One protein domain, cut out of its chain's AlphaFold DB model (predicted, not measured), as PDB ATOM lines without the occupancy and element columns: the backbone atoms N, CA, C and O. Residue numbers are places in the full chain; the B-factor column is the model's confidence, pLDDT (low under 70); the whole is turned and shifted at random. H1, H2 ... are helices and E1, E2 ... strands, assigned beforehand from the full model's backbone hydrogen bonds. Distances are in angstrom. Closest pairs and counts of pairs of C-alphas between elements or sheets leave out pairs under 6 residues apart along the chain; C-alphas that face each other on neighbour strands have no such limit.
ATOM      1  N   TYR A 105      23.389  43.777 -35.494       87.62
ATOM      2  CA  TYR A 105      24.185  44.995 -35.664       87.62
ATOM      3  C   TYR A 105      23.620  45.873 -36.795       87.62
ATOM      4  O   TYR A 105      23.182  45.371 -37.831       87.62
ATOM      5  N   GLU A 106      23.683  47.188 -36.613       88.12
ATOM      6  CA  GLU A 106      23.251  48.191 -37.587       88.12
ATOM      7  C   GLU A 106      24.469  48.886 -38.204       88.12
ATOM      8  O   GLU A 106      25.413  49.241 -37.497       88.12
ATOM      9  N   VAL A 107      24.450  49.107 -39.521       88.25
ATOM     10  CA  VAL A 107      25.490  49.850 -40.255       88.25
ATOM     11  C   VAL A 107      24.814  50.832 -41.200       88.25
ATOM     12  O   VAL A 107      23.916  50.449 -41.948       88.25
ATOM     13  N   ASN A 108      25.250  52.088 -41.182       84.69
ATOM     14  CA  ASN A 108      24.756  53.146 -42.056       84.69
ATOM     15  C   ASN A 108      25.902  54.092 -42.467       84.69
ATOM     16  O   ASN A 108      27.057  53.895 -42.093       84.69
ATOM     17  N   GLU A 109      25.594  55.128 -43.249       81.62
ATOM     18  CA  GLU A 109      26.584  56.105 -43.729       81.62
ATOM     19  C   GLU A 109      27.166  57.002 -42.619       81.62
ATOM     20  O   GLU A 109      28.107  57.744 -42.875       81.62
ATOM     21  N   TYR A 110      26.663  56.933 -41.384       81.12
ATOM     22  CA  TYR A 110      27.143  57.717 -40.240       81.12
ATOM     23  C   TYR A 110      27.982  56.900 -39.256       81.12
ATOM     24  O   TYR A 110      28.628  57.484 -38.389       81.12
ATOM     25  N   GLY A 111      27.993  55.572 -39.384       86.19
ATOM     26  CA  GLY A 111      28.726  54.674 -38.500       86.19
ATOM     27  C   GLY A 111      28.077  53.298 -38.374       86.19
ATOM     28  O   GLY A 111      27.305  52.863 -39.231       86.19
ATOM     29  N   ALA A 112      28.378  52.603 -37.280       90.25
ATOM     30  CA  ALA A 112      27.743  51.332 -36.943       90.25
ATOM     31  C   ALA A 112      27.441  51.251 -35.447       90.25
ATOM     32  O   ALA A 112      28.148  51.849 -34.633       90.25
ATOM     33  N   SER A 113      26.418  50.485 -35.074       88.94
ATOM     34  CA  SER A 113      26.069  50.238 -33.674       88.94
ATOM     35  C   SER A 113      25.594  48.807 -33.440       88.94
ATOM     36  O   SER A 113      25.105  48.137 -34.348       88.94
ATOM     37  N   ILE A 114      25.782  48.322 -32.217       89.00
ATOM     38  CA  ILE A 114      25.403  46.983 -31.776       89.00
ATOM     39  C   ILE A 114      24.631  47.146 -30.463       89.00
ATOM     40  O   ILE A 114      25.162  47.762 -29.533       89.00
ATOM     41  N   PRO A 115      23.411  46.590 -30.331       88.00
ATOM     42  CA  PRO A 115      22.683  46.598 -29.071       88.00
ATOM     43  C   PRO A 115      23.543  46.013 -27.946       88.00
ATOM     44  O   PRO A 115      24.043  44.890 -28.052       88.00
ATOM     45  N   LEU A 116      23.710  46.768 -26.854       85.19
ATOM     46  CA  LEU A 116      24.631  46.411 -25.767       85.19
ATOM     47  C   LEU A 116      24.357  45.003 -25.216       85.19
ATOM     48  O   LEU A 116      25.293  44.236 -24.995       85.19
ATOM     49  N   GLN A 117      23.081  44.633 -25.066       85.88
ATOM     50  CA  GLN A 117      22.687  43.308 -24.589       85.88
ATOM     51  C   GLN A 117      23.141  42.186 -25.537       85.88
ATOM     52  O   GLN A 117      23.633  41.161 -25.071       85.88
ATOM     53  N   ASN A 118      23.053  42.381 -26.856       87.06
ATOM     54  CA  ASN A 118      23.511  41.401 -27.845       87.06
ATOM     55  C   ASN A 118      25.034  41.237 -27.785       87.06
ATOM     56  O   ASN A 118      25.544  40.114 -27.807       87.06
ATOM     57  N   LEU A 119      25.768  42.348 -27.642       88.81
ATOM     58  CA  LEU A 119      27.221  42.321 -27.496       88.81
ATOM     59  C   LEU A 119      27.651  41.613 -26.202       88.81
ATOM     60  O   LEU A 119      28.591  40.813 -26.235       88.81
ATOM     61  N   VAL A 120      26.959  41.864 -25.085       89.19
ATOM     62  CA  VAL A 120      27.177  41.195 -23.792       89.19
ATOM     63  C   VAL A 120      26.875  39.699 -23.897       89.19
ATOM     64  O   VAL A 120      27.756  38.898 -23.588       89.19
ATOM     65  N   ASN A 121      25.703  39.315 -24.412       88.81
ATOM     66  CA  ASN A 121      25.287  37.916 -24.579       88.81
ATOM     67  C   ASN A 121      26.282  37.128 -25.446       88.81
ATOM     68  O   ASN A 121      26.764  36.069 -25.041       88.81
ATOM     69  N   HIS A 122      26.663  37.671 -26.609       91.50
ATOM     70  CA  HIS A 122      27.670  37.054 -27.476       91.50
ATOM     71  C   HIS A 122      29.032  36.947 -26.772       91.50
ATOM     72  O   HIS A 122      29.742  35.954 -26.931       91.50
ATOM     73  N   THR A 123      29.441  37.961 -26.003       91.31
ATOM     74  CA  THR A 123      30.733  37.933 -25.295       91.31
ATOM     75  C   THR A 123      30.731  36.890 -24.173       91.31
ATOM     76  O   THR A 123      31.687  36.126 -24.073       91.31
ATOM     77  N   ALA A 124      29.645  36.783 -23.402       89.44
ATOM     78  CA  ALA A 124      29.468  35.750 -22.383       89.44
ATOM     79  C   ALA A 124      29.503  34.339 -22.994       89.44
ATOM     80  O   ALA A 124      30.283  33.503 -22.541       89.44
ATOM     81  N   LYS A 125      28.754  34.099 -24.079       88.94
ATOM     82  CA  LYS A 125      28.751  32.814 -24.798       88.94
ATOM     83  C   LYS A 125      30.157  32.394 -25.242       88.94
ATOM     84  O   LYS A 125      30.587  31.282 -24.949       88.94
ATOM     85  N   ARG A 126      30.910  33.293 -25.886       89.75
ATOM     86  CA  ARG A 126      32.281  33.002 -26.352       89.75
ATOM     87  C   ARG A 126      33.269  32.767 -25.202       89.75
ATOM     88  O   ARG A 126      34.206  31.992 -25.372       89.75
ATOM     89  N   LEU A 127      33.069  33.401 -24.041       89.62
ATOM     90  CA  LEU A 127      33.863  33.122 -22.839       89.62
ATOM     91  C   LEU A 127      33.565  31.722 -22.282       89.62
ATOM     92  O   LEU A 127      34.504  30.977 -22.018       89.62
ATOM     93  N   LEU A 128      32.292  31.336 -22.177       87.19
ATOM     94  CA  LEU A 128      31.874  30.011 -21.697       87.19
ATOM     95  C   LEU A 128      32.388  28.885 -22.613       87.19
ATOM     96  O   LEU A 128      33.005  27.936 -22.130       87.19
ATOM     97  N   GLU A 129      32.271  29.064 -23.935       85.81
ATOM     98  CA  GLU A 129      32.884  28.181 -24.941       85.81
ATOM     99  C   GLU A 129      34.406  28.041 -24.732       85.81
ATOM    100  O   GLU A 129      34.939  26.935 -24.810       85.81
ATOM    101  N   SER A 130      35.119  29.133 -24.416       84.88
ATOM    102  CA  SER A 130      36.575  29.099 -24.187       84.88
ATOM    103  C   SER A 130      37.000  28.387 -22.896       84.88
ATOM    104  O   SER A 130      38.133  27.918 -22.800       84.88
ATOM    105  N   LEU A 131      36.092  28.279 -21.920       84.94
ATOM    106  CA  LEU A 131      36.284  27.535 -20.672       84.94
ATOM    107  C   LEU A 131      35.871  26.056 -20.797       84.94
ATOM    108  O   LEU A 131      35.979  25.312 -19.827       84.94
ATOM    109  N   ASN A 132      35.411  25.619 -21.978       81.88
ATOM    110  CA  ASN A 132      34.770  24.319 -22.219       81.88
ATOM    111  C   ASN A 132      33.520  24.068 -21.347       81.88
ATOM    112  O   ASN A 132      33.162  22.916 -21.094       81.88
ATOM    113  N   ILE A 133      32.840  25.129 -20.900       78.94
ATOM    114  CA  ILE A 133      31.573  25.020 -20.169       78.94
ATOM    115  C   ILE A 133      30.455  24.899 -21.206       78.94
ATOM    116  O   ILE A 133      30.171  25.845 -21.940       78.94
ATOM    117  N   SER A 134      29.850  23.716 -21.290       68.12
ATOM    118  CA  SER A 134      28.707  23.443 -22.164       68.12
ATOM    119  C   SER A 134      27.396  23.964 -21.564       68.12
ATOM    120  O   SER A 134      27.275  24.123 -20.347       68.12
ATOM    121  N   ASP A 135      26.373  24.132 -22.409       66.25
ATOM    122  CA  ASP A 135      25.005  24.494 -21.994       66.25
ATOM    123  C   ASP A 135      24.393  23.514 -20.969       66.25
ATOM    124  O   ASP A 135      23.463  23.866 -20.251       66.25
ATOM    125  N   GLN A 136      24.929  22.291 -20.862       60.03
ATOM    126  CA  GLN A 136      24.499  21.285 -19.885       60.03
ATOM    127  C   GLN A 136      25.104  21.529 -18.493       60.03
ATOM    128  O   GLN A 136      24.394  21.415 -17.495       60.03
ATOM    129  N   ASN A 137      26.378  21.932 -18.426       64.75
ATOM    130  CA  ASN A 137      27.083  22.205 -17.167       64.75
ATOM    131  C   ASN A 137      26.731  23.591 -16.592       64.75
ATOM    132  O   ASN A 137      26.943  23.857 -15.413       64.75
ATOM    133  N   LEU A 138      26.168  24.487 -17.410       67.50
ATOM    134  CA  LEU A 138      25.720  25.819 -16.986       67.50
ATOM    135  C   LEU A 138      24.676  25.787 -15.856       67.50
ATOM    136  O   LEU A 138      24.657  26.697 -15.031       67.50
ATOM    137  N   ASN A 139      23.874  24.721 -15.766       67.00
ATOM    138  CA  ASN A 139      22.870  24.532 -14.712       67.00
ATOM    139  C   ASN A 139      23.464  24.252 -13.316       67.00
ATOM    140  O   ASN A 139      22.735  24.299 -12.326       67.00
ATOM    141  N   GLU A 140      24.766  23.962 -13.210       69.56
ATOM    142  CA  GLU A 140      25.445  23.755 -11.922       69.56
ATOM    143  C   GLU A 140      25.723  25.084 -11.191       69.56
ATOM    144  O   GLU A 140      25.841  25.115  -9.962       69.56
ATOM    145  N   PHE A 141      25.783  26.202 -11.925       72.94
ATOM    146  CA  PHE A 141      26.108  27.523 -11.390       72.94
ATOM    147  C   PHE A 141      24.845  28.296 -10.995       72.94
ATOM    148  O   PHE A 141      23.997  28.599 -11.830       72.94
ATOM    149  N   LYS A 142      24.735  28.696  -9.721       70.00
ATOM    150  CA  LYS A 142      23.542  29.408  -9.214       70.00
ATOM    151  C   LYS A 142      23.457  30.871  -9.645       70.00
ATOM    152  O   LYS A 142      22.376  31.347  -9.963       70.00
ATOM    153  N   ASN A 143      24.578  31.593  -9.597       80.00
ATOM    154  CA  ASN A 143      24.661  33.017  -9.921       80.00
ATOM    155  C   ASN A 143      26.029  33.319 -10.543       80.00
ATOM    156  O   ASN A 143      27.052  33.240  -9.857       80.00
ATOM    157  N   LEU A 144      26.044  33.681 -11.827       83.56
ATOM    158  CA  LEU A 144      27.244  34.121 -12.541       83.56
ATOM    159  C   LEU A 144      27.215  35.639 -12.737       83.56
ATOM    160  O   LEU A 144      26.256  36.187 -13.280       83.56
ATOM    161  N   HIS A 145      28.292  36.315 -12.344       83.19
ATOM    162  CA  HIS A 145      28.473  37.749 -12.551       83.19
ATOM    163  C   HIS A 145      29.645  37.984 -13.504       83.19
ATOM    164  O   HIS A 145      30.790  37.658 -13.186       83.19
ATOM    165  N   LEU A 146      29.357  38.565 -14.670       85.81
ATOM    166  CA  LEU A 146      30.360  39.012 -15.633       85.81
ATOM    167  C   LEU A 146      30.517  40.531 -15.523       85.81
ATOM    168  O   LEU A 146      29.596  41.288 -15.834       85.81
ATOM    169  N   TYR A 147      31.684  40.971 -15.067       86.06
ATOM    170  CA  TYR A 147      32.009  42.383 -14.919       86.06
ATOM    171  C   TYR A 147      32.643  42.937 -16.192       86.06
ATOM    172  O   TYR A 147      33.476  42.287 -16.825       86.06
ATOM    173  N   PHE A 148      32.293  44.176 -16.528       86.81
ATOM    174  CA  PHE A 148      32.830  44.912 -17.668       86.81
ATOM    175  C   PHE A 148      33.264  46.316 -17.236       86.81
ATOM    176  O   PHE A 148      32.655  46.900 -16.339       86.81
ATOM    177  N   LYS A 149      34.251  46.885 -17.933       86.19
ATOM    178  CA  LYS A 149      34.397  48.344 -18.065       86.19
ATOM    179  C   LYS A 149      33.895  48.774 -19.441       86.19
ATOM    180  O   LYS A 149      33.920  47.975 -20.377       86.19
ATOM    181  N   TRP A 150      33.460  50.019 -19.559       87.06
ATOM    182  CA  TRP A 150      33.073  50.629 -20.826       87.06
ATOM    183  C   TRP A 150      33.568  52.073 -20.874       87.06
ATOM    184  O   TRP A 150      33.785  52.683 -19.825       87.06
ATOM    185  N   GLY A 151      33.741  52.591 -22.083       83.88
ATOM    186  CA  GLY A 151      34.260  53.928 -22.335       83.88
ATOM    187  C   GLY A 151      33.865  54.437 -23.717       83.88
ATOM    188  O   GLY A 151      33.282  53.705 -24.526       83.88
ATOM    189  N   CYS A 152      34.175  55.702 -23.976       83.69
ATOM    190  CA  CYS A 152      34.095  56.309 -25.296       83.69
ATOM    191  C   CYS A 152      35.238  57.307 -25.485       83.69
ATOM    192  O   CYS A 152      35.638  57.950 -24.516       83.69
ATOM    193  N   ASP A 153      35.741  57.418 -26.710       81.31
ATOM    194  CA  ASP A 153      36.917  58.223 -27.055       81.31
ATOM    195  C   ASP A 153      36.824  58.758 -28.493       81.31
ATOM    196  O   ASP A 153      36.263  58.099 -29.381       81.31
ATOM    197  N   GLY A 154      37.349  59.964 -28.716       82.38
ATOM    198  CA  GLY A 154      37.294  60.687 -29.984       82.38
ATOM    199  C   GLY A 154      38.661  60.913 -30.625       82.38
ATOM    200  O   GLY A 154      39.521  61.593 -30.069       82.38
ATOM    201  N   SER A 155      38.824  60.464 -31.870       80.44
ATOM    202  CA  SER A 155      39.996  60.752 -32.704       80.44
ATOM    203  C   SER A 155      39.649  61.619 -33.917       80.44
ATOM    204  O   SER A 155      38.535  61.610 -34.443       80.44
ATOM    205  N   SER A 156      40.628  62.410 -34.360       81.00
ATOM    206  CA  SER A 156      40.497  63.389 -35.442       81.00
ATOM    207  C   SER A 156      41.739  63.394 -36.329       81.00
ATOM    208  O   SER A 156      42.843  63.115 -35.863       81.00
ATOM    209  N   GLY A 157      41.564  63.730 -37.609       75.25
ATOM    210  CA  GLY A 157      42.644  63.714 -38.601       75.25
ATOM    211  C   GLY A 157      42.813  62.367 -39.311       75.25
ATOM    212  O   GLY A 157      43.917  62.039 -39.749       75.25
ATOM    213  N   HIS A 158      41.736  61.585 -39.423       77.25
ATOM    214  CA  HIS A 158      41.698  60.403 -40.282       77.25
ATOM    215  C   HIS A 158      41.672  60.805 -41.768       77.25
ATOM    216  O   HIS A 158      41.287  61.917 -42.122       77.25
ATOM    217  N   SER A 159      42.098  59.897 -42.649       77.88
ATOM    218  CA  SER A 159      42.034  60.114 -44.099       77.88
ATOM    219  C   SER A 159      40.582  60.130 -44.579       77.88
ATOM    220  O   SER A 159      39.909  59.104 -44.513       77.88
ATOM    221  N   GLU A 160      40.127  61.265 -45.103       77.88
ATOM    222  CA  GLU A 160      38.806  61.419 -45.720       77.88
ATOM    223  C   GLU A 160      38.715  60.613 -47.030       77.88
ATOM    224  O   GLU A 160      39.609  60.668 -47.881       77.88
ATOM    225  N   TYR A 161      37.619  59.873 -47.215       68.88
ATOM    226  CA  TYR A 161      37.346  59.036 -48.391       68.88
ATOM    227  C   TYR A 161      36.202  59.585 -49.263       68.88
ATOM    228  O   TYR A 161      35.757  58.910 -50.196       68.88
ATOM    229  N   HIS A 162      35.760  60.820 -49.000       62.06
ATOM    230  CA  HIS A 162      34.600  61.461 -49.628       62.06
ATOM    231  C   HIS A 162      33.308  60.652 -49.439       62.06
ATOM    232  O   HIS A 162      32.510  60.492 -50.372       62.06
ATOM    233  N   GLU A 179      28.946  68.938 -38.054       57.72
ATOM    234  CA  GLU A 179      29.325  68.481 -39.394       57.72
ATOM    235  C   GLU A 179      29.851  67.040 -39.312       57.72
ATOM    236  O   GLU A 179      30.924  66.772 -38.761       57.72
ATOM    237  N   LYS A 180      29.057  66.093 -39.825       67.31
ATOM    238  CA  LYS A 180      29.432  64.678 -39.898       67.31
ATOM    239  C   LYS A 180      30.486  64.516 -40.988       67.31
ATOM    240  O   LYS A 180      30.310  65.014 -42.097       67.31
ATOM    241  N   CYS A 181      31.599  63.874 -40.656       73.56
ATOM    242  CA  CYS A 181      32.805  63.875 -41.476       73.56
ATOM    243  C   CYS A 181      33.641  62.625 -41.186       73.56
ATOM    244  O   CYS A 181      33.929  62.317 -40.030       73.56
ATOM    245  N   ASP A 182      34.079  61.941 -42.243       76.75
ATOM    246  CA  ASP A 182      34.919  60.737 -42.195       76.75
ATOM    247  C   ASP A 182      36.370  61.009 -41.736       76.75
ATOM    248  O   ASP A 182      37.103  60.075 -41.413       76.75
ATOM    249  N   GLY A 183      36.765  62.281 -41.608       78.69
ATOM    250  CA  GLY A 183      38.010  62.714 -40.963       78.69
ATOM    251  C   GLY A 183      38.006  62.649 -39.424       78.69
ATOM    252  O   GLY A 183      39.069  62.802 -38.809       78.69
ATOM    253  N   ASN A 184      36.853  62.406 -38.785       83.75
ATOM    254  CA  ASN A 184      36.721  62.219 -37.334       83.75
ATOM    255  C   ASN A 184      36.048  60.877 -37.009       83.75
ATOM    256  O   ASN A 184      35.163  60.425 -37.734       83.75
ATOM    257  N   LEU A 185      36.449  60.260 -35.899       86.00
ATOM    258  CA  LEU A 185      35.902  59.000 -35.409       86.00
ATOM    259  C   LEU A 185      35.614  59.113 -33.910       86.00
ATOM    260  O   LEU A 185      36.523  59.380 -33.129       86.00
ATOM    261  N   PHE A 186      34.373  58.852 -33.507       87.88
ATOM    262  CA  PHE A 186      33.975  58.757 -32.103       87.88
ATOM    263  C   PHE A 186      33.552  57.317 -31.797       87.88
ATOM    264  O   PHE A 186      32.594  56.810 -32.385       87.88
ATOM    265  N   LEU A 187      34.303  56.635 -30.930       86.50
ATOM    266  CA  LEU A 187      34.197  55.201 -30.654       86.50
ATOM    267  C   LEU A 187      33.625  54.951 -29.251       86.50
ATOM    268  O   LEU A 187      33.983  55.636 -28.301       86.50
ATOM    269  N   PHE A 188      32.781  53.928 -29.118       87.62
ATOM    270  CA  PHE A 188      32.243  53.412 -27.858       87.62
ATOM    271  C   PHE A 188      32.643  51.950 -27.692       87.62
ATOM    272  O   PHE A 188      32.430  51.140 -28.600       87.62
ATOM    273  N   SER A 189      33.150  51.598 -26.515       88.81
ATOM    274  CA  SER A 189      33.853  50.337 -26.275       88.81
ATOM    275  C   SER A 189      33.446  49.657 -24.970       88.81
ATOM    276  O   SER A 189      33.074  50.303 -23.992       88.81
ATOM    277  N   LEU A 190      33.538  48.324 -24.957       89.06
ATOM    278  CA  LEU A 190      33.251  47.447 -23.822       89.06
ATOM    279  C   LEU A 190      34.393  46.434 -23.641       89.06
ATOM    280  O   LEU A 190      34.769  45.750 -24.591       89.06
ATOM    281  N   VAL A 191      34.911  46.271 -22.422       90.81
ATOM    282  CA  VAL A 191      35.963  45.287 -22.104       90.81
ATOM    283  C   VAL A 191      35.491  44.367 -20.970       90.81
ATOM    284  O   VAL A 191      35.228  44.867 -19.872       90.81
ATOM    285  N   PRO A 192      35.398  43.037 -21.170       91.44
ATOM    286  CA  PRO A 192      35.133  42.095 -20.085       91.44
ATOM    287  C   PRO A 192      36.342  42.018 -19.144       91.44
ATOM    288  O   PRO A 192      37.489  41.950 -19.595       91.44
ATOM    289  N   LEU A 193      36.083  42.028 -17.837       88.56
ATOM    290  CA  LEU A 193      37.099  42.045 -16.784       88.56
ATOM    291  C   LEU A 193      37.214  40.692 -16.084       88.56
ATOM    292  O   LEU A 193      38.264  40.061 -16.150       88.56
ATOM    293  N   GLU A 194      36.143  40.240 -15.431       89.81
ATOM    294  CA  GLU A 194      36.129  39.011 -14.630       89.81
ATOM    295  C   GLU A 194      34.757  38.336 -14.710       89.81
ATOM    296  O   GLU A 194      33.729  39.013 -14.660       89.81
ATOM    297  N   LEU A 195      34.752  37.006 -14.818       88.56
ATOM    298  CA  LEU A 195      33.578  36.150 -14.654       88.56
ATOM    299  C   LEU A 195      33.711  35.434 -13.313       88.56
ATOM    300  O   LEU A 195      34.677  34.692 -13.109       88.56
ATOM    301  N   VAL A 196      32.750  35.633 -12.416       86.62
ATOM    302  CA  VAL A 196      32.752  35.011 -11.087       86.62
ATOM    303  C   VAL A 196      31.444  34.286 -10.804       86.62
ATOM    304  O   VAL A 196      30.369  34.734 -11.200       86.62
ATOM    305  N   GLU A 197      31.541  33.184 -10.076       84.56
ATOM    306  CA  GLU A 197      30.416  32.505  -9.445       84.56
ATOM    307  C   GLU A 197      30.234  33.052  -8.019       84.56
ATOM    308  O   GLU A 197      31.187  33.124  -7.236       84.56
ATOM    309  N   SER A 198      28.997  33.419  -7.677       74.19
ATOM    310  CA  SER A 198      28.604  33.801  -6.319       74.19
ATOM    311  C   SER A 198      27.923  32.627  -5.615       74.19
ATOM    312  O   SER A 198      26.825  32.217  -6.003       74.19
ATOM    313  N   LYS A 199      28.545  32.107  -4.549       66.19
ATOM    314  CA  LYS A 199      27.957  31.076  -3.680       66.19
ATOM    315  C   LYS A 199      27.246  31.729  -2.493       66.19
ATOM    316  O   LYS A 199      27.777  32.650  -1.880       66.19
ATOM    317  N   ASN A 200      26.033  31.263  -2.191       53.78
ATOM    318  CA  ASN A 200      25.157  31.857  -1.174       53.78
ATOM    319  C   ASN A 200      25.876  32.047   0.180       53.78
ATOM    320  O   ASN A 200      26.440  31.093   0.709       53.78
ATOM    321  N   ASN A 201      25.780  33.253   0.753       52.34
ATOM    322  CA  ASN A 201      26.259  33.628   2.095       52.34
ATOM    323  C   ASN A 201      27.744  33.352   2.415       52.34
ATOM    324  O   ASN A 201      28.082  32.965   3.531       52.34
ATOM    325  N   SER A 202      28.654  33.639   1.481       52.84
ATOM    326  CA  SER A 202      30.063  33.878   1.831       52.84
ATOM    327  C   SER A 202      30.704  34.917   0.910       52.84
ATOM    328  O   SER A 202      30.394  34.957  -0.278       52.84
ATOM    329  N   ASP A 203      31.640  35.714   1.434       57.44
ATOM    330  CA  ASP A 203      32.402  36.712   0.658       57.44
ATOM    331  C   ASP A 203      33.370  36.090  -0.376       57.44
ATOM    332  O   ASP A 203      34.005  36.794  -1.168       57.44
ATOM    333  N   PHE A 204      33.477  34.759  -0.405       54.09
ATOM    334  CA  PHE A 204      34.314  34.011  -1.336       54.09
ATOM    335  C   PHE A 204      33.696  33.953  -2.739       54.09
ATOM    336  O   PHE A 204      32.943  33.044  -3.091       54.09
ATOM    337  N   LYS A 205      34.085  34.916  -3.580       68.62
ATOM    338  CA  LYS A 205      33.827  34.900  -5.027       68.62
ATOM    339  C   LYS A 205      34.751  33.894  -5.713       68.62
ATOM    340  O   LYS A 205      35.971  34.051  -5.680       68.62
ATOM    341  N   ASN A 206      34.180  32.891  -6.374       80.81
ATOM    342  CA  ASN A 206      34.946  31.930  -7.167       80.81
ATOM    343  C   ASN A 206      35.188  32.506  -8.574       80.81
ATOM    344  O   ASN A 206      34.238  32.714  -9.329       80.81
ATOM    345  N   VAL A 207      36.440  32.810  -8.926       84.00
ATOM    346  CA  VAL A 207      36.787  33.457 -10.204       84.00
ATOM    347  C   VAL A 207      36.966  32.401 -11.296       84.00
ATOM    348  O   VAL A 207      37.987  31.723 -11.349       84.00
ATOM    349  N   LEU A 208      35.984  32.294 -12.195       85.31
ATOM    350  CA  LEU A 208      35.997  31.346 -13.316       85.31
ATOM    351  C   LEU A 208      36.875  31.830 -14.477       85.31
ATOM    352  O   LEU A 208      37.502  31.030 -15.168       85.31
ATOM    353  N   TRP A 209      36.928  33.145 -14.705       90.00
ATOM    354  CA  TRP A 209      37.788  33.755 -15.719       90.00
ATOM    355  C   TRP A 209      38.192  35.174 -15.326       90.00
ATOM    356  O   TRP A 209      37.395  35.925 -14.764       90.00
ATOM    357  N   LYS A 210      39.424  35.559 -15.669       89.31
ATOM    358  CA  LYS A 210      39.988  36.886 -15.398       89.31
ATOM    359  C   LYS A 210      40.795  37.388 -16.589       89.31
ATOM    360  O   LYS A 210      41.697  36.703 -17.077       89.31
ATOM    361  N   ASN A 211      40.503  38.609 -17.021       88.31
ATOM    362  CA  ASN A 211      41.224  39.283 -18.087       88.31
ATOM    363  C   ASN A 211      42.620  39.709 -17.612       88.31
ATOM    364  O   ASN A 211      42.780  40.690 -16.889       88.31
ATOM    365  N   GLN A 212      43.644  38.988 -18.067       86.19
ATOM    366  CA  GLN A 212      45.047  39.267 -17.740       86.19
ATOM    367  C   GLN A 212      45.599  40.530 -18.431       86.19
ATOM    368  O   GLN A 212      46.702  40.968 -18.112       86.19
ATOM    369  N   LYS A 213      44.887  41.096 -19.419       85.19
ATOM    370  CA  LYS A 213      45.339  42.235 -20.240       85.19
ATOM    371  C   LYS A 213      44.180  43.189 -20.557       85.19
ATOM    372  O   LYS A 213      43.885  43.457 -21.720       85.19
ATOM    373  N   SER A 214      43.533  43.727 -19.526       82.38
ATOM    374  CA  SER A 214      42.385  44.642 -19.655       82.38
ATOM    375  C   SER A 214      42.688  45.983 -20.347       82.38
ATOM    376  O   SER A 214      41.755  46.612 -20.841       82.38
ATOM    377  N   SER A 215      43.953  46.419 -20.432       78.62
ATOM    378  CA  SER A 215      44.388  47.552 -21.282       78.62
ATOM    379  C   SER A 215      44.678  47.156 -22.745       78.62
ATOM    380  O   SER A 215      45.130  47.983 -23.528       78.62
ATOM    381  N   SER A 216      44.466  45.897 -23.154       81.12
ATOM    382  CA  SER A 216      44.738  45.457 -24.530       81.12
ATOM    383  C   SER A 216      43.520  45.597 -25.443       81.12
ATOM    384  O   SER A 216      42.455  45.041 -25.168       81.12
ATOM    385  N   THR A 217      43.741  46.198 -26.614       79.81
ATOM    386  CA  THR A 217      42.785  46.266 -27.735       79.81
ATOM    387  C   THR A 217      42.172  44.911 -28.110       79.81
ATOM    388  O   THR A 217      41.033  44.870 -28.566       79.81
ATOM    389  N   ARG A 218      42.869  43.789 -27.857       84.56
ATOM    390  CA  ARG A 218      42.378  42.417 -28.111       84.56
ATOM    391  C   ARG A 218      41.092  42.055 -27.360       84.56
ATOM    392  O   ARG A 218      40.355  41.197 -27.836       84.56
ATOM    393  N   TYR A 219      40.838  42.672 -26.206       86.88
ATOM    394  CA  TYR A 219      39.626  42.444 -25.404       86.88
ATOM    395  C   TYR A 219      38.613  43.587 -25.504       86.88
ATOM    396  O   TYR A 219      37.516  43.470 -24.965       86.88
ATOM    397  N   CYS A 220      38.960  44.674 -26.192       87.31
ATOM    398  CA  CYS A 220      38.075  45.808 -26.389       87.31
ATOM    399  C   CYS A 220      37.105  45.533 -27.545       87.31
ATOM    400  O   CYS A 220      37.503  45.304 -28.689       87.31
ATOM    401  N   ARG A 221      35.815  45.492 -27.203       89.19
ATOM    402  CA  ARG A 221      34.694  45.148 -28.078       89.19
ATOM    403  C   ARG A 221      33.970  46.447 -28.452       89.19
ATOM    404  O   ARG A 221      33.440  47.091 -27.547       89.19
ATOM    405  N   PRO A 222      33.909  46.834 -29.738       90.25
ATOM    406  CA  PRO A 222      33.187  48.035 -30.136       90.25
ATOM    407  C   PRO A 222      31.681  47.842 -29.915       90.25
ATOM    408  O   PRO A 222      31.103  46.855 -30.370       90.25
ATOM    409  N   ILE A 223      31.060  48.791 -29.218       88.94
ATOM    410  CA  ILE A 223      29.603  48.919 -29.073       88.94
ATOM    411  C   ILE A 223      29.051  49.691 -30.272       88.94
ATOM    412  O   ILE A 223      28.076  49.280 -30.896       88.94
ATOM    413  N   LYS A 224      29.671  50.832 -30.579       87.62
ATOM    414  CA  LYS A 224      29.211  51.803 -31.574       87.62
ATOM    415  C   LYS A 224      30.393  52.647 -32.034       87.62
ATOM    416  O   LYS A 224      31.292  52.908 -31.244       87.62
ATOM    417  N   PHE A 225      30.385  53.097 -33.280       89.62
ATOM    418  CA  PHE A 225      31.255  54.181 -33.730       89.62
ATOM    419  C   PHE A 225      30.481  55.137 -34.635       89.62
ATOM    420  O   PHE A 225      29.537  54.718 -35.306       89.62
ATOM    421  N   LEU A 226      30.883  56.407 -34.644       87.00
ATOM    422  CA  LEU A 226      30.281  57.485 -35.428       87.00
ATOM    423  C   LEU A 226      31.359  58.277 -36.179       87.00
ATOM    424  O   LEU A 226      32.424  58.546 -35.623       87.00
ATOM    425  N   PHE A 227      31.060  58.698 -37.409       86.44
ATOM    426  CA  PHE A 227      31.880  59.630 -38.198       86.44
ATOM    427  C   PHE A 227      31.595  61.084 -37.798       86.44
ATOM    428  O   PHE A 227      31.068  61.896 -38.562       86.44
ATOM    429  N   GLU A 228      31.857  61.376 -36.529       83.50
ATOM    430  CA  GLU A 228      31.554  62.641 -35.873       83.50
ATOM    431  C   GLU A 228      32.701  63.015 -34.935       83.50
ATOM    432  O   GLU A 228      33.402  62.154 -34.403       83.50
ATOM    433  N   LYS A 229      32.891  64.314 -34.706       82.75
ATOM    434  CA  LYS A 229      33.848  64.792 -33.708       82.75
ATOM    435  C   LYS A 229      33.285  64.591 -32.298       82.75
ATOM    436  O   LYS A 229      32.104  64.849 -32.057       82.75
ATOM    437  N   GLU A 230      34.130  64.192 -31.350       82.75
ATOM    438  CA  GLU A 230      33.742  64.205 -29.939       82.75
ATOM    439  C   GLU A 230      33.471  65.644 -29.464       82.75
ATOM    440  O   GLU A 230      34.234  66.580 -29.725       82.75
ATOM    441  N   THR A 231      32.364  65.822 -28.747       77.50
ATOM    442  CA  THR A 231      31.938  67.087 -28.152       77.50
ATOM    443  C   THR A 231      31.341  66.846 -26.768       77.50
ATOM    444  O   THR A 231      30.721  65.821 -26.496       77.50
ATOM    445  N   ALA A 232      31.388  67.853 -25.896       71.62
ATOM    446  CA  ALA A 232      30.738  67.768 -24.586       71.62
ATOM    447  C   ALA A 232      29.201  67.584 -24.649       71.62
ATOM    448  O   ALA A 232      28.586  67.355 -23.606       71.62
ATOM    449  N   TYR A 233      28.583  67.720 -25.831       71.38
ATOM    450  CA  TYR A 233      27.163  67.464 -26.068       71.38
ATOM    451  C   TYR A 233      26.904  65.996 -26.433       71.38
ATOM    452  O   TYR A 233      26.203  65.323 -25.677       71.38
ATOM    453  N   ASN A 234      27.508  65.472 -27.512       72.12
ATOM    454  CA  ASN A 234      27.275  64.081 -27.930       72.12
ATOM    455  C   ASN A 234      27.789  63.061 -26.896       72.12
ATOM    456  O   ASN A 234      27.077  62.103 -26.602       72.12
ATOM    457  N   THR A 235      28.912  63.320 -26.213       73.12
ATOM    458  CA  THR A 235      29.353  62.487 -25.078       73.12
ATOM    459  C   THR A 235      28.315  62.463 -23.946       73.12
ATOM    460  O   THR A 235      28.109  61.424 -23.324       73.12
ATOM    461  N   LYS A 236      27.595  63.567 -23.680       72.75
ATOM    462  CA  LYS A 236      26.544  63.611 -22.642       72.75
ATOM    463  C   LYS A 236      25.230  62.970 -23.078       72.75
ATOM    464  O   LYS A 236      24.611  62.307 -22.251       72.75
ATOM    465  N   SER A 237      24.795  63.155 -24.325       69.69
ATOM    466  CA  SER A 237      23.568  62.519 -24.821       69.69
ATOM    467  C   SER A 237      23.733  61.004 -24.902       69.69
ATOM    468  O   SER A 237      22.884  60.274 -24.405       69.69
ATOM    469  N   GLU A 238      24.858  60.522 -25.434       71.50
ATOM    470  CA  GLU A 238      25.151  59.088 -25.553       71.50
ATOM    471  C   GLU A 238      25.412  58.443 -24.186       71.50
ATOM    472  O   GLU A 238      24.886  57.366 -23.907       71.50
ATOM    473  N   LYS A 239      26.119  59.134 -23.277       66.50
ATOM    474  CA  LYS A 239      26.212  58.711 -21.872       66.50
ATOM    475  C   LYS A 239      24.830  58.634 -21.222       66.50
ATOM    476  O   LYS A 239      24.544  57.647 -20.561       66.50
ATOM    477  N   GLY A 240      23.961  59.621 -21.446       60.94
ATOM    478  CA  GLY A 240      22.581  59.611 -20.955       60.94
ATOM    479  C   GLY A 240      21.756  58.445 -21.506       60.94
ATOM    480  O   GLY A 240      20.980  57.855 -20.763       60.94
ATOM    481  N   ILE A 241      21.959  58.059 -22.768       63.62
ATOM    482  CA  ILE A 241      21.316  56.891 -23.392       63.62
ATOM    483  C   ILE A 241      21.835  55.583 -22.769       63.62
ATOM    484  O   ILE A 241      21.029  54.752 -22.353       63.62
ATOM    485  N   LEU A 242      23.154  55.415 -22.622       59.66
ATOM    486  CA  LEU A 242      23.764  54.237 -21.981       59.66
ATOM    487  C   LEU A 242      23.407  54.123 -20.485       59.66
ATOM    488  O   LEU A 242      23.092  53.031 -20.006       59.66
ATOM    489  N   GLU A 243      23.388  55.240 -19.756       60.75
ATOM    490  CA  GLU A 243      23.018  55.317 -18.336       60.75
ATOM    491  C   GLU A 243      21.501  55.357 -18.088       60.75
ATOM    492  O   GLU A 243      21.078  55.122 -16.960       60.75
ATOM    493  N   SER A 244      20.649  55.556 -19.103       50.34
ATOM    494  CA  SER A 244      19.181  55.506 -18.935       50.34
ATOM    495  C   SER A 244      18.664  54.153 -18.415       50.34
ATOM    496  O   SER A 244      17.563  54.079 -17.872       50.34
ATOM    497  N   ASN A 245      19.499  53.108 -18.467       51.91
ATOM    498  CA  ASN A 245      19.246  51.801 -17.858       51.91
ATOM    499  C   ASN A 245      19.636  51.698 -16.361       51.91
ATOM    500  O   ASN A 245      19.368  50.668 -15.744       51.91
ATOM    501  N   LYS A 246      20.247  52.728 -15.744       43.19
ATOM    502  CA  LYS A 246      20.511  52.819 -14.290       43.19
ATOM    503  C   LYS A 246      20.441  54.263 -13.770       43.19
ATOM    504  O   LYS A 246      21.345  55.063 -13.983       43.19
ATOM    505  N   PRO A 308      47.371  70.796  -9.595       40.66
ATOM    506  CA  PRO A 308      46.816  70.507 -10.929       40.66
ATOM    507  C   PRO A 308      45.827  69.329 -10.946       40.66
ATOM    508  O   PRO A 308      46.094  68.349 -10.260       40.66
ATOM    509  N   PRO A 309      44.753  69.321 -11.766       51.19
ATOM    510  CA  PRO A 309      43.642  68.369 -11.618       51.19
ATOM    511  C   PRO A 309      44.019  66.881 -11.588       51.19
ATOM    512  O   PRO A 309      43.448  66.127 -10.807       51.19
ATOM    513  N   SER A 310      44.990  66.443 -12.395       49.97
ATOM    514  CA  SER A 310      45.502  65.064 -12.375       49.97
ATOM    515  C   SER A 310      46.318  64.763 -11.112       49.97
ATOM    516  O   SER A 310      46.124  63.726 -10.485       49.97
ATOM    517  N   VAL A 311      47.180  65.693 -10.699       48.69
ATOM    518  CA  VAL A 311      48.014  65.593  -9.492       48.69
ATOM    519  C   VAL A 311      47.149  65.662  -8.226       48.69
ATOM    520  O   VAL A 311      47.286  64.812  -7.355       48.69
ATOM    521  N   HIS A 312      46.181  66.577  -8.164       55.53
ATOM    522  CA  HIS A 312      45.139  66.655  -7.139       55.53
ATOM    523  C   HIS A 312      44.326  65.357  -7.056       55.53
ATOM    524  O   HIS A 312      44.183  64.770  -5.985       55.53
ATOM    525  N   LYS A 313      43.833  64.850  -8.195       55.38
ATOM    526  CA  LYS A 313      43.049  63.606  -8.244       55.38
ATOM    527  C   LYS A 313      43.857  62.391  -7.776       55.38
ATOM    528  O   LYS A 313      43.267  61.495  -7.186       55.38
ATOM    529  N   ILE A 314      45.176  62.367  -7.979       56.25
ATOM    530  CA  ILE A 314      46.060  61.308  -7.463       56.25
ATOM    531  C   ILE A 314      46.365  61.509  -5.969       56.25
ATOM    532  O   ILE A 314      46.184  60.580  -5.188       56.25
ATOM    533  N   LEU A 315      46.786  62.704  -5.546       48.78
ATOM    534  CA  LEU A 315      47.247  62.959  -4.173       48.78
ATOM    535  C   LEU A 315      46.104  63.068  -3.150       48.78
ATOM    536  O   LEU A 315      46.229  62.562  -2.040       48.78
ATOM    537  N   VAL A 316      44.986  63.703  -3.517       53.97
ATOM    538  CA  VAL A 316      43.845  63.971  -2.619       53.97
ATOM    539  C   VAL A 316      42.754  62.913  -2.770       53.97
ATOM    540  O   VAL A 316      42.202  62.430  -1.782       53.97
ATOM    541  N   HIS A 317      42.432  62.525  -4.006       58.12
ATOM    542  CA  HIS A 317      41.364  61.557  -4.269       58.12
ATOM    543  C   HIS A 317      41.862  60.136  -4.544       58.12
ATOM    544  O   HIS A 317      41.052  59.216  -4.476       58.12
ATOM    545  N   GLY A 318      43.157  59.917  -4.794       62.97
ATOM    546  CA  GLY A 318      43.678  58.619  -5.232       62.97
ATOM    547  C   GLY A 318      43.464  57.523  -4.197       62.97
ATOM    548  O   GLY A 318      42.924  56.478  -4.536       62.97
ATOM    549  N   SER A 319      43.770  57.782  -2.920       65.62
ATOM    550  CA  SER A 319      43.508  56.814  -1.844       65.62
ATOM    551  C   SER A 319      42.019  56.456  -1.744       65.62
ATOM    552  O   SER A 319      41.667  55.277  -1.757       65.62
ATOM    553  N   ARG A 320      41.119  57.451  -1.740       62.50
ATOM    554  CA  ARG A 320      39.664  57.218  -1.695       62.50
ATOM    555  C   ARG A 320      39.155  56.499  -2.950       62.50
ATOM    556  O   ARG A 320      38.290  55.640  -2.839       62.50
ATOM    557  N   ALA A 321      39.704  56.804  -4.124       61.00
ATOM    558  CA  ALA A 321      39.385  56.115  -5.369       61.00
ATOM    559  C   ALA A 321      39.866  54.657  -5.354       61.00
ATOM    560  O   ALA A 321      39.132  53.794  -5.815       61.00
ATOM    561  N   ILE A 322      41.044  54.361  -4.789       67.69
ATOM    562  CA  ILE A 322      41.556  52.988  -4.642       67.69
ATOM    563  C   ILE A 322      40.661  52.184  -3.691       67.69
ATOM    564  O   ILE A 322      40.296  51.061  -4.021       67.69
ATOM    565  N   HIS A 323      40.262  52.761  -2.553       64.62
ATOM    566  CA  HIS A 323      39.411  52.084  -1.566       64.62
ATOM    567  C   HIS A 323      37.961  51.877  -2.034       64.62
ATOM    568  O   HIS A 323      37.324  50.914  -1.619       64.62
ATOM    569  N   LEU A 324      37.423  52.770  -2.875       66.62
ATOM    570  CA  LEU A 324      36.050  52.673  -3.394       66.62
ATOM    571  C   LEU A 324      35.949  51.966  -4.756       66.62
ATOM    572  O   LEU A 324      34.839  51.686  -5.209       66.62
ATOM    573  N   ALA A 325      37.066  51.695  -5.436       62.38
ATOM    574  CA  ALA A 325      37.038  51.016  -6.725       62.38
ATOM    575  C   ALA A 325      36.780  49.506  -6.542       62.38
ATOM    576  O   ALA A 325      37.526  48.840  -5.826       62.38
ATOM    577  N   PRO A 326      35.793  48.914  -7.244       65.69
ATOM    578  CA  PRO A 326      35.530  47.473  -7.174       65.69
ATOM    579  C   PRO A 326      36.625  46.619  -7.841       65.69
ATOM    580  O   PRO A 326      36.615  45.400  -7.701       65.69
ATOM    581  N   PHE A 327      37.555  47.250  -8.567       72.94
ATOM    582  CA  PHE A 327      38.710  46.634  -9.219       72.94
ATOM    583  C   PHE A 327      39.938  47.551  -9.087       72.94
ATOM    584  O   PHE A 327      39.771  48.771  -9.030       72.94
ATOM    585  N   PRO A 328      41.173  47.011  -9.117       76.75
ATOM    586  CA  PRO A 328      42.394  47.813  -9.186       76.75
ATOM    587  C   PRO A 328      42.333  48.865 -10.304       76.75
ATOM    588  O   PRO A 328      42.062  48.521 -11.452       76.75
ATOM    589  N   ILE A 329      42.621  50.135  -9.991       70.81
ATOM    590  CA  ILE A 329      42.379  51.273 -10.906       70.81
ATOM    591  C   ILE A 329      43.018  51.081 -12.290       70.81
ATOM    592  O   ILE A 329      42.380  51.384 -13.293       70.81
ATOM    593  N   GLY A 330      44.228  50.516 -12.375       67.50
ATOM    594  CA  GLY A 330      44.890  50.255 -13.662       67.50
ATOM    595  C   GLY A 330      44.098  49.326 -14.594       67.50
ATOM    596  O   GLY A 330      44.143  49.487 -15.808       67.50
ATOM    597  N   ILE A 331      43.290  48.406 -14.052       75.56
ATOM    598  CA  ILE A 331      42.415  47.535 -14.855       75.56
ATOM    599  C   ILE A 331      41.286  48.346 -15.513       75.56
ATOM    600  O   ILE A 331      40.853  48.006 -16.618       75.56
ATOM    601  N   LEU A 332      40.857  49.434 -14.868       65.88
ATOM    602  CA  LEU A 332      39.807  50.359 -15.305       65.88
ATOM    603  C   LEU A 332      40.319  51.469 -16.252       65.88
ATOM    604  O   LEU A 332      39.563  52.377 -16.572       65.88
ATOM    605  N   SER A 333      41.574  51.388 -16.709       72.81
ATOM    606  CA  SER A 333      42.209  52.350 -17.626       72.81
ATOM    607  C   SER A 333      41.535  52.436 -19.008       72.81
ATOM    608  O   SER A 333      41.087  51.421 -19.548       72.81
ATOM    609  N   GLU A 334      41.538  53.631 -19.602       67.06
ATOM    610  CA  GLU A 334      41.049  53.955 -20.957       67.06
ATOM    611  C   GLU A 334      42.053  53.612 -22.083       67.06
ATOM    612  O   GLU A 334      41.714  53.667 -23.262       67.06
ATOM    613  N   GLU A 335      43.279  53.185 -21.747       65.31
ATOM    614  CA  GLU A 335      44.348  52.834 -22.709       65.31
ATOM    615  C   GLU A 335      43.924  51.841 -23.806       65.31
ATOM    616  O   GLU A 335      44.426  51.909 -24.928       65.31
ATOM    617  N   ALA A 336      43.016  50.911 -23.488       59.56
ATOM    618  CA  ALA A 336      42.502  49.942 -24.458       59.56
ATOM    619  C   ALA A 336      41.667  50.606 -25.560       59.56
ATOM    620  O   ALA A 336      41.686  50.132 -26.695       59.56
ATOM    621  N   ASP A 337      40.946  51.670 -25.209       58.91
ATOM    622  CA  ASP A 337      40.012  52.375 -26.082       58.91
ATOM    623  C   ASP A 337      40.795  53.373 -26.952       58.91
ATOM    624  O   ASP A 337      40.727  53.291 -28.180       58.91
ATOM    625  N   LEU A 338      41.685  54.166 -26.335       56.78
ATOM    626  CA  LEU A 338      42.649  55.044 -27.023       56.78
ATOM    627  C   LEU A 338      43.447  54.301 -28.110       56.78
ATOM    628  O   LEU A 338      43.650  54.798 -29.217       56.78
ATOM    629  N   ALA A 339      43.902  53.078 -27.817       54.81
ATOM    630  CA  ALA A 339      44.708  52.282 -28.741       54.81
ATOM    631  C   ALA A 339      43.922  51.697 -29.937       54.81
ATOM    632  O   ALA A 339      44.552  51.213 -30.880       54.81
ATOM    633  N   HIS A 340      42.582  51.740 -29.933       58.44
ATOM    634  CA  HIS A 340      41.756  51.470 -31.124       58.44
ATOM    635  C   HIS A 340      41.598  52.698 -32.025       58.44
ATOM    636  O   HIS A 340      41.416  52.546 -33.232       58.44
ATOM    637  N   CYS A 341      41.697  53.900 -31.459       48.16
ATOM    638  CA  CYS A 341      41.513  55.165 -32.168       48.16
ATOM    639  C   CYS A 341      42.756  55.616 -32.962       48.16
ATOM    640  O   CYS A 341      42.641  56.404 -33.902       48.16
ATOM    641  N   VAL A 342      43.947  55.096 -32.636       44.88
ATOM    642  CA  VAL A 342      45.193  55.412 -33.358       44.88
ATOM    643  C   VAL A 342      45.134  54.878 -34.801       44.88
ATOM    644  O   VAL A 342      45.003  53.663 -34.990       44.88
ATOM    645  N   PRO A 343      45.294  55.725 -35.840       38.44
ATOM    646  CA  PRO A 343      45.342  55.249 -37.218       38.44
ATOM    647  C   PRO A 343      46.527  54.288 -37.406       38.44
ATOM    648  O   PRO A 343      47.623  54.552 -36.897       38.44
TER     649      PRO A 343
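What this domain is: This is residues 105 to 162, 179 to 246 and 308 to 343 of the 859 residues of the protein "Endo/exonuclease/phosphatase domain-containing protein" of Aphis glycines (UniProt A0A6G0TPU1). Two long antiparallel strands, E3 and E4, make the spine of a twisted sheet; E5 and E6 pair with different stretches of E4, and the small hairpin of E1 and E2 widens the sheet beyond E6. H1, H3 and H7 pack on this sheet, H3 and H7 on opposite faces, while H4 and H5 lie off it in an arm that leads back through H6. The 162 printed residues have seven named helices and six named strands, in the order E1 E2 H1 H2 E3 E4 E5 E6 H3 H4 H5 H6 H7; the class is mixed, helices and strands. The whole is only just loose, close to compact, with a radius of gyration of the C-alphas of 18.4 A and spans of 55 by 44 by 29 A.

How they stand to each other: Start at E1, residues 106 to 108, and E2, residues 111 to 113, a hairpin with N 106 and O 113 2.8 A apart. H1, residues 116 to 130, follows; H2, residues 137 to 140, is not on the sheet. E3, residues 144 to 156, is the antiparallel neighbour of E4, residues 184 to 198, with N 145 and O 196 at 2.8 A. H1 is on the sheet at a height of 8.1 A, slantwise to E4 at 51 degrees on the local plane. On the other side of E4 from E3 look for E5, residues 205 to 210, N 197 to O 206 at 2.8 A, and E6, residues 221 to 226, N 188 to O 224 at 2.8 A. E6 also pairs with E2, N 225 to O 112 at 2.9 A. H3, residues 234 to 243, is on the sheet at a height of 10.1 A, along E3 at 8 degrees on the local plane. H4, residues 309 to 315, and H5, residues 318 to 324, meet only through their link and are not on the sheet. H6, residues 329 to 332, only grazes the sheet with residues 331 to 332. H7, residues 335 to 341, is on the face opposite to H3 at a height of 7.5 A; the closest C-alphas of E3 and H7 are those of Ser 155 and Cys 341, 5.8 A apart. Every O i to N i+4 pair is within hydrogen-bond range in H1, H3, H4 and H5, 2 of 3 are in H7, and H2 and H6 are too short for one.

Where its parts are: Find C-alpha 106 at (23.251, 48.191, -37.587), where E1 begins. E3 spans 39.5 A, E4 42.8 A and H1 21.1 A. H7 ends at C-alpha 341, (41.513, 55.165, -32.168).

The domain as a whole: The two C-alphas farthest apart, His 162 and Asn 201, are 59.3 A apart. Residues 163 to 178 and 247 to 307 are not printed; the gaps between C-alphas are 13.5 A and 31.9 A. Of the links printed whole, none is long. The mean pLDDT of the printed part is 74.9, with 58 residues under 70, among them 308 to 326 and 334 to 343.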